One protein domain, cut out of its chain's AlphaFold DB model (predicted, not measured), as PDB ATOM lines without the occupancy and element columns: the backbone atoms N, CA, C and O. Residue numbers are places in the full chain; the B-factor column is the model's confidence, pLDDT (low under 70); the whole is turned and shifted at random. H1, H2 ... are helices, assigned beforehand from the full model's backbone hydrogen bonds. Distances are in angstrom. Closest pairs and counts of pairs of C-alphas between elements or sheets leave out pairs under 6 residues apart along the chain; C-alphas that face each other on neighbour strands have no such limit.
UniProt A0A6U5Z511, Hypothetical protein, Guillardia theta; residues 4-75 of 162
ATOM      1  N   VAL A   4     -38.409  26.111 -17.764       81.19
ATOM      2  CA  VAL A   4     -37.129  25.387 -17.656       81.19
ATOM      3  C   VAL A   4     -36.915  24.821 -16.244       81.19
ATOM      4  O   VAL A   4     -36.381  23.723 -16.077       81.19
ATOM      5  N   SER A   5     -37.365  25.541 -15.215       84.81
ATOM      6  CA  SER A   5     -37.205  25.144 -13.813       84.81
ATOM      7  C   SER A   5     -38.087  23.945 -13.458       84.81
ATOM      8  O   SER A   5     -37.616  23.017 -12.800       84.81
ATOM      9  N   LYS A   6     -39.325  23.902 -13.975       84.44
ATOM     10  CA  LYS A   6     -40.232  22.748 -13.822       84.44
ATOM     11  C   LYS A   6     -39.679  21.484 -14.487       84.44
ATOM     12  O   LYS A   6     -39.726  20.416 -13.884       84.44
ATOM     13  N   MET A   7     -39.117  21.598 -15.694       85.06
ATOM     14  CA  MET A   7     -38.576  20.444 -16.427       85.06
ATOM     15  C   MET A   7     -37.380  19.808 -15.700       85.06
ATOM     16  O   MET A   7     -37.322  18.590 -15.531       85.06
ATOM     17  N   LYS A   8     -36.463  20.633 -15.177       84.31
ATOM     18  CA  LYS A   8     -35.327  20.158 -14.369       84.31
ATOM     19  C   LYS A   8     -35.774  19.486 -13.066       84.31
ATOM     20  O   LYS A   8     -35.101  18.575 -12.585       84.31
ATOM     21  N   GLU A   9     -36.884  19.924 -12.473       82.19
ATOM     22  CA  GLU A   9     -37.423  19.319 -11.254       82.19
ATOM     23  C   GLU A   9     -38.050  17.940 -11.513       82.19
ATOM     24  O   GLU A   9     -37.795  17.012 -10.742       82.19
ATOM     25  N   MET A  10     -38.791  17.777 -12.617       80.44
ATOM     26  CA  MET A  10     -39.334  16.475 -13.034       80.44
ATOM     27  C   MET A  10     -38.211  15.458 -13.273       80.44
ATOM     28  O   MET A  10     -38.205  14.398 -12.647       80.44
ATOM     29  N   GLN A  11     -37.176  15.844 -14.028       78.19
ATOM     30  CA  GLN A  11     -35.997  14.999 -14.267       78.19
ATOM     31  C   GLN A  11     -35.270  14.607 -12.966       78.19
ATOM     32  O   GLN A  11     -34.787  13.484 -12.815       78.19
ATOM     33  N   ARG A  12     -35.188  15.516 -11.981       71.94
ATOM     34  CA  ARG A  12     -34.591  15.220 -10.663       71.94
ATOM     35  C   ARG A  12     -35.441  14.252  -9.841       71.94
ATOM     36  O   ARG A  12     -34.864  13.455  -9.098       71.94
ATOM     37  N   LYS A  13     -36.772  14.324  -9.933       69.44
ATOM     38  CA  LYS A  13     -37.691  13.388  -9.262       69.44
ATOM     39  C   LYS A  13     -37.580  11.990  -9.866       69.44
ATOM     40  O   LYS A  13     -37.398  11.041  -9.110       69.44
ATOM     41  N   GLU A  14     -37.555  11.879 -11.190       70.38
ATOM     42  CA  GLU A  14     -37.347  10.611 -11.904       70.38
ATOM     43  C   GLU A  14     -35.986   9.981 -11.567       70.38
ATOM     44  O   GLU A  14     -35.933   8.831 -11.136       70.38
ATOM     45  N   LYS A  15     -34.889  10.758 -11.616       63.66
ATOM     46  CA  LYS A  15     -33.547  10.292 -11.201       63.66
ATOM     47  C   LYS A  15     -33.458   9.887  -9.724       63.66
ATOM     48  O   LYS A  15     -32.578   9.118  -9.345       63.66
ATOM     49  N   ARG A  16     -34.291  10.451  -8.844       63.62
ATOM     50  CA  ARG A  16     -34.355  10.041  -7.428       63.62
ATOM     51  C   ARG A  16     -35.173   8.764  -7.258       63.62
ATOM     52  O   ARG A  16     -34.786   7.937  -6.441       63.62
ATOM     53  N   ALA A  17     -36.243   8.600  -8.032       59.69
ATOM     54  CA  ALA A  17     -37.067   7.397  -8.041       59.69
ATOM     55  C   ALA A  17     -36.327   6.180  -8.624       59.69
ATOM     56  O   ALA A  17     -36.562   5.060  -8.180       59.69
ATOM     57  N   SER A  18     -35.390   6.395  -9.555       62.44
ATOM     58  CA  SER A  18     -34.564   5.334 -10.147       62.44
ATOM     59  C   SER A  18     -33.349   4.918  -9.305       62.44
ATOM     60  O   SER A  18     -32.653   3.967  -9.662       62.44
ATOM     61  N   LYS A  19     -33.067   5.586  -8.175       66.94
ATOM     62  CA  LYS A  19     -31.960   5.185  -7.294       66.94
ATOM     63  C   LYS A  19     -32.283   3.873  -6.586       66.94
ATOM     64  O   LYS A  19     -33.334   3.729  -5.964       66.94
ATOM     65  N   SER A  20     -31.335   2.936  -6.643       72.81
ATOM     66  CA  SER A  20     -31.448   1.636  -5.979       72.81
ATOM     67  C   SER A  20     -31.759   1.791  -4.486       72.81
ATOM     68  O   SER A  20     -31.098   2.548  -3.772       72.81
ATOM     69  N   LYS A  21     -32.750   1.028  -4.010       85.75
ATOM     70  CA  LYS A  21     -33.118   0.921  -2.586       85.75
ATOM     71  C   LYS A  21     -32.046   0.188  -1.762       85.75
ATOM     72  O   LYS A  21     -32.040   0.272  -0.533       85.75
ATOM     73  N   TYR A  22     -31.149  -0.534  -2.434       88.50
ATOM     74  CA  TYR A  22     -30.115  -1.356  -1.819       88.50
ATOM     75  C   TYR A  22     -28.800  -0.595  -1.662       88.50
ATOM     76  O   TYR A  22     -28.450   0.286  -2.449       88.50
ATOM     77  N   CYS A  23     -28.040  -0.953  -0.632       89.56
ATOM     78  CA  CYS A  23     -26.742  -0.355  -0.369       89.56
ATOM     79  C   CYS A  23     -25.727  -0.806  -1.418       89.56
ATOM     80  O   CYS A  23     -25.289  -1.952  -1.394       89.56
ATOM     81  N   ALA A  24     -25.277   0.112  -2.274       86.06
ATOM     82  CA  ALA A  24     -24.278  -0.186  -3.302       86.06
ATOM     83  C   ALA A  24     -22.995  -0.830  -2.735       86.06
ATOM     84  O   ALA A  24     -22.480  -1.785  -3.308       86.06
ATOM     85  N   PHE A  25     -22.506  -0.365  -1.576       88.38
ATOM     86  CA  PHE A  25     -21.317  -0.940  -0.931       88.38
ATOM     87  C   PHE A  25     -21.549  -2.381  -0.476       88.38
ATOM     88  O   PHE A  25     -20.716  -3.244  -0.734       88.38
ATOM     89  N   TYR A  26     -22.691  -2.650   0.163       90.88
ATOM     90  CA  TYR A  26     -23.029  -3.999   0.604       90.88
ATOM     91  C   TYR A  26     -23.258  -4.926  -0.589       90.88
ATOM     92  O   TYR A  26     -22.683  -6.005  -0.637       90.88
ATOM     93  N   SER A  27     -24.018  -4.483  -1.590       89.94
ATOM     94  CA  SER A  27     -24.270  -5.255  -2.805       89.94
ATOM     95  C   SER A  27     -22.986  -5.557  -3.581       89.94
ATOM     96  O   SER A  27     -22.861  -6.638  -4.134       89.94
ATOM     97  N   TYR A  28     -21.997  -4.662  -3.615       85.12
ATOM     98  CA  TYR A  28     -20.775  -4.901  -4.393       85.12
ATOM     99  C   TYR A  28     -19.633  -5.570  -3.610       85.12
ATOM    100  O   TYR A  28     -18.880  -6.357  -4.180       85.12
ATOM    101  N   MET A  29     -19.464  -5.245  -2.326       86.81
ATOM    102  CA  MET A  29     -18.365  -5.754  -1.490       86.81
ATOM    103  C   MET A  29     -18.806  -6.844  -0.505       86.81
ATOM    104  O   MET A  29     -17.960  -7.434   0.167       86.81
ATOM    105  N   GLY A  30     -20.113  -7.066  -0.351       90.44
ATOM    106  CA  GLY A  30     -20.688  -7.932   0.681       90.44
ATOM    107  C   GLY A  30     -20.568  -7.368   2.101       90.44
ATOM    108  O   GLY A  30     -20.933  -8.025   3.075       90.44
ATOM    109  N   LYS A  31     -20.021  -6.152   2.248       91.69
ATOM    110  CA  LYS A  31     -19.754  -5.483   3.525       91.69
ATOM    111  C   LYS A  31     -20.050  -3.990   3.411       91.69
ATOM    112  O   LYS A  31     -19.728  -3.353   2.413       91.69
ATOM    113  N   CYS A  32     -20.627  -3.421   4.465       91.88
ATOM    114  CA  CYS A  32     -20.831  -1.984   4.608       91.88
ATOM    115  C   CYS A  32     -20.218  -1.528   5.934       91.88
ATOM    116  O   CYS A  32     -20.416  -2.171   6.959       91.88
ATOM    117  N   ASN A  33     -19.482  -0.418   5.920       90.50
ATOM    118  CA  ASN A  33     -18.835   0.155   7.104       90.50
ATOM    119  C   ASN A  33     -19.735   1.133   7.886       90.50
ATOM    120  O   ASN A  33     -19.326   1.664   8.917       90.50
ATOM    121  N   ARG A  34     -20.955   1.401   7.403       89.44
ATOM    122  CA  ARG A  34     -21.902   2.312   8.054       89.44
ATOM    123  C   ARG A  34     -22.643   1.585   9.170       89.44
ATOM    124  O   ARG A  34     -23.314   0.595   8.905       89.44
ATOM    125  N   LYS A  35     -22.578   2.128  10.391       88.94
ATOM    126  CA  LYS A  35     -23.310   1.596  11.556       88.94
ATOM    127  C   LYS A  35     -24.830   1.680  11.381       88.94
ATOM    128  O   LYS A  35     -25.527   0.734  11.709       88.94
ATOM    129  N   ASN A  36     -25.322   2.789  10.826       91.62
ATOM    130  CA  ASN A  36     -26.735   2.987  10.507       91.62
ATOM    131  C   ASN A  36     -26.873   3.323   9.014       91.62
ATOM    132  O   ASN A  36     -26.846   4.489   8.616       91.62
ATOM    133  N   CYS A  37     -26.872   2.296   8.161       90.06
ATOM    134  CA  CYS A  37     -26.977   2.490   6.717       90.06
ATOM    135  C   CYS A  37     -28.439   2.786   6.333       90.06
ATOM    136  O   CYS A  37     -29.304   1.975   6.645       90.06
ATOM    137  N   PRO A  38     -28.735   3.890   5.617       89.00
ATOM    138  CA  PRO A  38     -30.103   4.211   5.195       89.00
ATOM    139  C   PRO A  38     -30.611   3.338   4.035       89.00
ATOM    140  O   PRO A  38     -31.757   3.473   3.622       89.00
ATOM    141  N   PHE A  39     -29.753   2.482   3.472       89.62
ATOM    142  CA  PHE A  39     -30.071   1.604   2.347       89.62
ATOM    143  C   PHE A  39     -30.132   0.144   2.798       89.62
ATOM    144  O   PHE A  39     -29.429  -0.254   3.726       89.62
ATOM    145  N   LEU A  40     -30.910  -0.672   2.088       91.00
ATOM    146  CA  LEU A  40     -31.141  -2.069   2.454       91.00
ATOM    147  C   LEU A  40     -29.901  -2.947   2.212       91.00
ATOM    148  O   LEU A  40     -29.258  -2.863   1.161       91.00
ATOM    149  N   HIS A  41     -29.576  -3.799   3.186       92.69
ATOM    150  CA  HIS A  41     -28.511  -4.805   3.108       92.69
ATOM    151  C   HIS A  41     -29.127  -6.179   2.853       92.69
ATOM    152  O   HIS A  41     -29.520  -6.873   3.784       92.69
ATOM    153  N   ASP A  42     -29.221  -6.555   1.583       90.81
ATOM    154  CA  ASP A  42     -29.778  -7.839   1.168       90.81
ATOM    155  C   ASP A  42     -28.675  -8.723   0.589       90.81
ATOM    156  O   ASP A  42     -27.991  -8.338  -0.364       90.81
ATOM    157  N   LYS A  43     -28.499  -9.906   1.181       89.50
ATOM    158  CA  LYS A  43     -27.464 -10.873   0.803       89.50
ATOM    159  C   LYS A  43     -27.740 -11.523  -0.550       89.50
ATOM    160  O   LYS A  43     -26.801 -11.863  -1.263       89.50
ATOM    161  N   SER A  44     -29.010 -11.604  -0.943       88.38
ATOM    162  CA  SER A  44     -29.407 -12.111  -2.256       88.38
ATOM    163  C   SER A  44     -28.997 -11.171  -3.391       88.38
ATOM    164  O   SER A  44     -28.836 -11.614  -4.517       88.38
ATOM    165  N   LYS A  45     -28.783  -9.878  -3.113       87.81
ATOM    166  CA  LYS A  45     -28.374  -8.866  -4.104       87.81
ATOM    167  C   LYS A  45     -26.868  -8.603  -4.111       87.81
ATOM    168  O   LYS A  45     -26.428  -7.619  -4.709       87.81
ATOM    169  N   VAL A  46     -26.083  -9.435  -3.428       91.38
ATOM    170  CA  VAL A  46     -24.626  -9.299  -3.390       91.38
ATOM    171  C   VAL A  46     -24.007  -9.873  -4.662       91.38
ATOM    172  O   VAL A  46     -24.434 -10.908  -5.169       91.38
ATOM    173  N   ALA A  47     -22.998  -9.182  -5.182       91.31
ATOM    174  CA  ALA A  47     -22.278  -9.554  -6.382       91.31
ATOM    175  C   ALA A  47     -21.565 -10.904  -6.234       91.31
ATOM    176  O   ALA A  47     -21.182 -11.321  -5.134       91.31
ATOM    177  N   VAL A  48     -21.340 -11.556  -7.374       92.00
ATOM    178  CA  VAL A  48     -20.565 -12.797  -7.436       92.00
ATOM    179  C   VAL A  48     -19.106 -12.524  -7.061       92.00
ATOM    180  O   VAL A  48     -18.500 -11.529  -7.478       92.00
ATOM    181  N   CYS A  49     -18.528 -13.411  -6.257       92.12
ATOM    182  CA  CYS A  49     -17.143 -13.334  -5.833       92.12
ATOM    183  C   CYS A  49     -16.207 -13.459  -7.041       92.12
ATOM    184  O   CYS A  49     -16.151 -14.486  -7.711       92.12
ATOM    185  N   ARG A  50     -15.412 -12.416  -7.305       89.38
ATOM    186  CA  ARG A  50     -14.443 -12.425  -8.415       89.38
ATOM    187  C   ARG A  50     -13.345 -13.473  -8.242       89.38
ATOM    188  O   ARG A  50     -12.876 -14.019  -9.230       89.38
ATOM    189  N   LEU A  51     -12.948 -13.744  -6.998       90.12
ATOM    190  CA  LEU A  51     -11.958 -14.777  -6.686       90.12
ATOM    191  C   LEU A  51     -12.538 -16.174  -6.927       90.12
ATOM    192  O   LEU A  51     -11.839 -17.043  -7.430       90.12
ATOM    193  N   PHE A  52     -13.826 -16.370  -6.635       93.62
ATOM    194  CA  PHE A  52     -14.526 -17.621  -6.917       93.62
ATOM    195  C   PHE A  52     -14.645 -17.864  -8.425       93.62
ATOM    196  O   PHE A  52     -14.324 -18.951  -8.886       93.62
ATOM    197  N   LEU A  53     -14.986 -16.830  -9.206       90.44
ATOM    198  CA  LEU A  53     -14.993 -16.914 -10.676       90.44
ATOM    199  C   LEU A  53     -13.625 -17.290 -11.265       90.44
ATOM    200  O   LEU A  53     -13.560 -17.820 -12.369       90.44
ATOM    201  N   ALA A  54     -12.538 -16.992 -10.552       88.75
ATOM    202  CA  ALA A  54     -11.181 -17.357 -10.938       88.75
ATOM    203  C   ALA A  54     -10.687 -18.666 -10.282       88.75
ATOM    204  O   ALA A  54      -9.531 -19.026 -10.479       88.75
ATOM    205  N   GLY A  55     -11.528 -19.360  -9.505       91.94
ATOM    206  CA  GLY A  55     -11.187 -20.622  -8.838       91.94
ATOM    207  C   GLY A  55     -10.200 -20.496  -7.672       91.94
ATOM    208  O   GLY A  55      -9.580 -21.481  -7.304       91.94
ATOM    209  N   MET A  56     -10.034 -19.298  -7.102       94.00
ATOM    210  CA  MET A  56      -9.011 -18.977  -6.087       94.00
ATOM    211  C   MET A  56      -9.606 -18.457  -4.767       94.00
ATOM    212  O   MET A  56      -8.947 -17.726  -4.025       94.00
ATOM    213  N   CYS A  57     -10.891 -18.713  -4.503       95.19
ATOM    214  CA  CYS A  57     -11.532 -18.260  -3.272       95.19
ATOM    215  C   CYS A  57     -11.656 -19.389  -2.253       95.19
ATOM    216  O   CYS A  57     -12.595 -20.176  -2.319       95.19
ATOM    217  N   ASP A  58     -10.784 -19.355  -1.247       94.12
ATOM    218  CA  ASP A  58     -10.757 -20.349  -0.164       94.12
ATOM    219  C   ASP A  58     -11.365 -19.808   1.144       94.12
ATOM    220  O   ASP A  58     -11.227 -20.383   2.223       94.12
ATOM    221  N   ILE A  59     -12.036 -18.651   1.075       92.31
ATOM    222  CA  ILE A  59     -12.596 -17.980   2.250       92.31
ATOM    223  C   ILE A  59     -13.890 -18.685   2.665       92.31
ATOM    224  O   ILE A  59     -14.938 -18.509   2.036       92.31
ATOM    225  N   ALA A  60     -13.837 -19.417   3.780       87.50
ATOM    226  CA  ALA A  60     -15.023 -19.947   4.442       87.50
ATOM    227  C   ALA A  60     -15.945 -18.787   4.868       87.50
ATOM    228  O   ALA A  60     -15.546 -17.897   5.620       87.50
ATOM    229  N   GLY A  61     -17.176 -18.764   4.349       89.44
ATOM    230  CA  GLY A  61     -18.120 -17.670   4.595       89.44
ATOM    231  C   GLY A  61     -17.778 -16.374   3.852       89.44
ATOM    232  O   GLY A  61     -17.916 -15.283   4.414       89.44
ATOM    233  N   CYS A  62     -17.323 -16.481   2.598       92.94
ATOM    234  CA  CYS A  62     -17.071 -15.337   1.723       92.94
ATOM    235  C   CYS A  62     -18.227 -14.310   1.782       92.94
ATOM    236  O   CYS A  62     -19.400 -14.683   1.717       92.94
ATOM    237  N   PRO A  63     -17.930 -13.000   1.915       91.69
ATOM    238  CA  PRO A  63     -18.969 -11.972   1.966       91.69
ATOM    239  C   PRO A  63     -19.712 -11.809   0.634       91.69
ATOM    240  O   PRO A  63     -20.788 -11.217   0.619       91.69
ATOM    241  N   LEU A  64     -19.133 -12.296  -0.464       92.31
ATOM    242  CA  LEU A  64     -19.694 -12.262  -1.811       92.31
ATOM    243  C   LEU A  64     -20.336 -13.606  -2.172       92.31
ATOM    244  O   LEU A  64     -20.016 -14.631  -1.577       92.31
ATOM    245  N   SER A  65     -21.219 -13.606  -3.172       92.69
ATOM    246  CA  SER A  65     -21.910 -14.829  -3.593       92.69
ATOM    247  C   SER A  65     -20.962 -15.793  -4.316       92.69
ATOM    248  O   SER A  65     -20.189 -15.370  -5.177       92.69
ATOM    249  N   HIS A  66     -21.029 -17.086  -3.992       92.88
ATOM    250  CA  HIS A  66     -20.381 -18.171  -4.750       92.88
ATOM    251  C   HIS A  66     -21.359 -18.849  -5.730       92.88
ATOM    252  O   HIS A  66     -21.100 -19.934  -6.233       92.88
ATOM    253  N   GLU A  67     -22.485 -18.201  -6.018       89.88
ATOM    254  CA  GLU A  67     -23.450 -18.640  -7.024       89.88
ATOM    255  C   GLU A  67     -23.291 -17.793  -8.288       89.88
ATOM    256  O   GLU A  67     -23.200 -16.561  -8.217       89.88
ATOM    257  N   ILE A  68     -23.240 -18.452  -9.446       89.25
ATOM    258  CA  ILE A  68     -23.078 -17.795 -10.743       89.25
ATOM    259  C   ILE A  68     -24.456 -17.375 -11.255       89.25
ATOM    260  O   ILE A  68     -25.159 -18.168 -11.868       89.25
ATOM    261  N   ASP A  69     -24.790 -16.102 -11.051       88.94
ATOM    262  CA  ASP A  69     -25.989 -15.477 -11.610       88.94
ATOM    263  C   ASP A  69     -25.629 -14.284 -12.492       88.94
ATOM    264  O   ASP A  69     -24.929 -13.361 -12.062       88.94
ATOM    265  N   GLU A  70     -26.214 -14.223 -13.686       85.44
ATOM    266  CA  GLU A  70     -26.007 -13.131 -14.647       85.44
ATOM    267  C   GLU A  70     -26.430 -11.760 -14.093       85.44
ATOM    268  O   GLU A  70     -25.771 -10.744 -14.329       85.44
ATOM    269  N   SER A  71     -27.497 -11.712 -13.290       84.38
ATOM    270  CA  SER A  71     -28.006 -10.462 -12.707       84.38
ATOM    271  C   SER A  71     -27.066  -9.867 -11.647       84.38
ATOM    272  O   SER A  71     -26.956  -8.643 -11.513       84.38
ATOM    273  N   ARG A  72     -26.353 -10.736 -10.921       87.06
ATOM    274  CA  ARG A  72     -25.405 -10.402  -9.842       87.06
ATOM    275  C   ARG A  72     -23.973 -10.273 -10.349       87.06
ATOM    276  O   ARG A  72     -23.067  -9.896  -9.603       87.06
ATOM    277  N   MET A  73     -23.767 -10.571 -11.623       90.62
ATOM    278  CA  MET A  73     -22.462 -10.590 -12.241       90.62
ATOM    279  C   MET A  73     -21.846  -9.182 -12.288       90.62
ATOM    280  O   MET A  73     -22.504  -8.232 -12.730       90.62
ATOM    281  N   PRO A  74     -20.597  -8.985 -11.843       87.50
ATOM    282  CA  PRO A  74     -19.955  -7.682 -11.941       87.50
ATOM    283  C   PRO A  74     -19.701  -7.264 -13.398       87.50
ATOM    284  O   PRO A  74     -19.601  -8.089 -14.309       87.50
ATOM    285  N   VAL A  75     -19.589  -5.952 -13.607       85.94
ATOM    286  CA  VAL A  75     -19.269  -5.367 -14.915       85.94
ATOM    287  C   VAL A  75     -17.814  -5.659 -15.277       85.94
ATOM    288  O   VAL A  75     -16.915  -5.582 -14.434       85.94
TER     289      VAL A  75
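What this domain is: This is residues 4 to 75 of the 162 residues of the protein "Hypothetical protein" of Guillardia theta (UniProt A0A6U5Z511). With little regular structure, this is a helical arm, residues 4 to 19 with H1, sticking out from a body of 56 residues, mostly long loops, that holds two short helices, H2 and H3. The 72 printed residues have three named helices, in the order H1, H2, H3, and no named strand; the class is all helix, with 24 residues in named elements. It is only just loose, close to extended, with a radius of gyration of the C-alphas of 16.3 A, and flat, spanning 55 by 29 by 14 A.

How they stand to each other: H1, residues 4 to 17, is apart from H2, residues 24 to 29, and from H3, residues 50 to 53. H2 and H3 are apart too. Residues 4 to 19 stand free. Every O i to N i+4 pair is within hydrogen-bond range in H1 and H2; H3 is too short for one.

Where its parts are: H1 runs 20.4 A from C-alpha 4 at (-37.129, 25.387, -17.656). H2 measures 8.3 A; H3, 5.1 A, ends at C-alpha 53 (-14.993, -16.914, -10.676).

The domain as a whole: The C-alphas farthest apart, of Val 4 and Asp 58, are 55.6 A apart. The printed part has no cut. The link H2 to H3 is long. Residues 13 and 15 to 19 have pLDDT under 70.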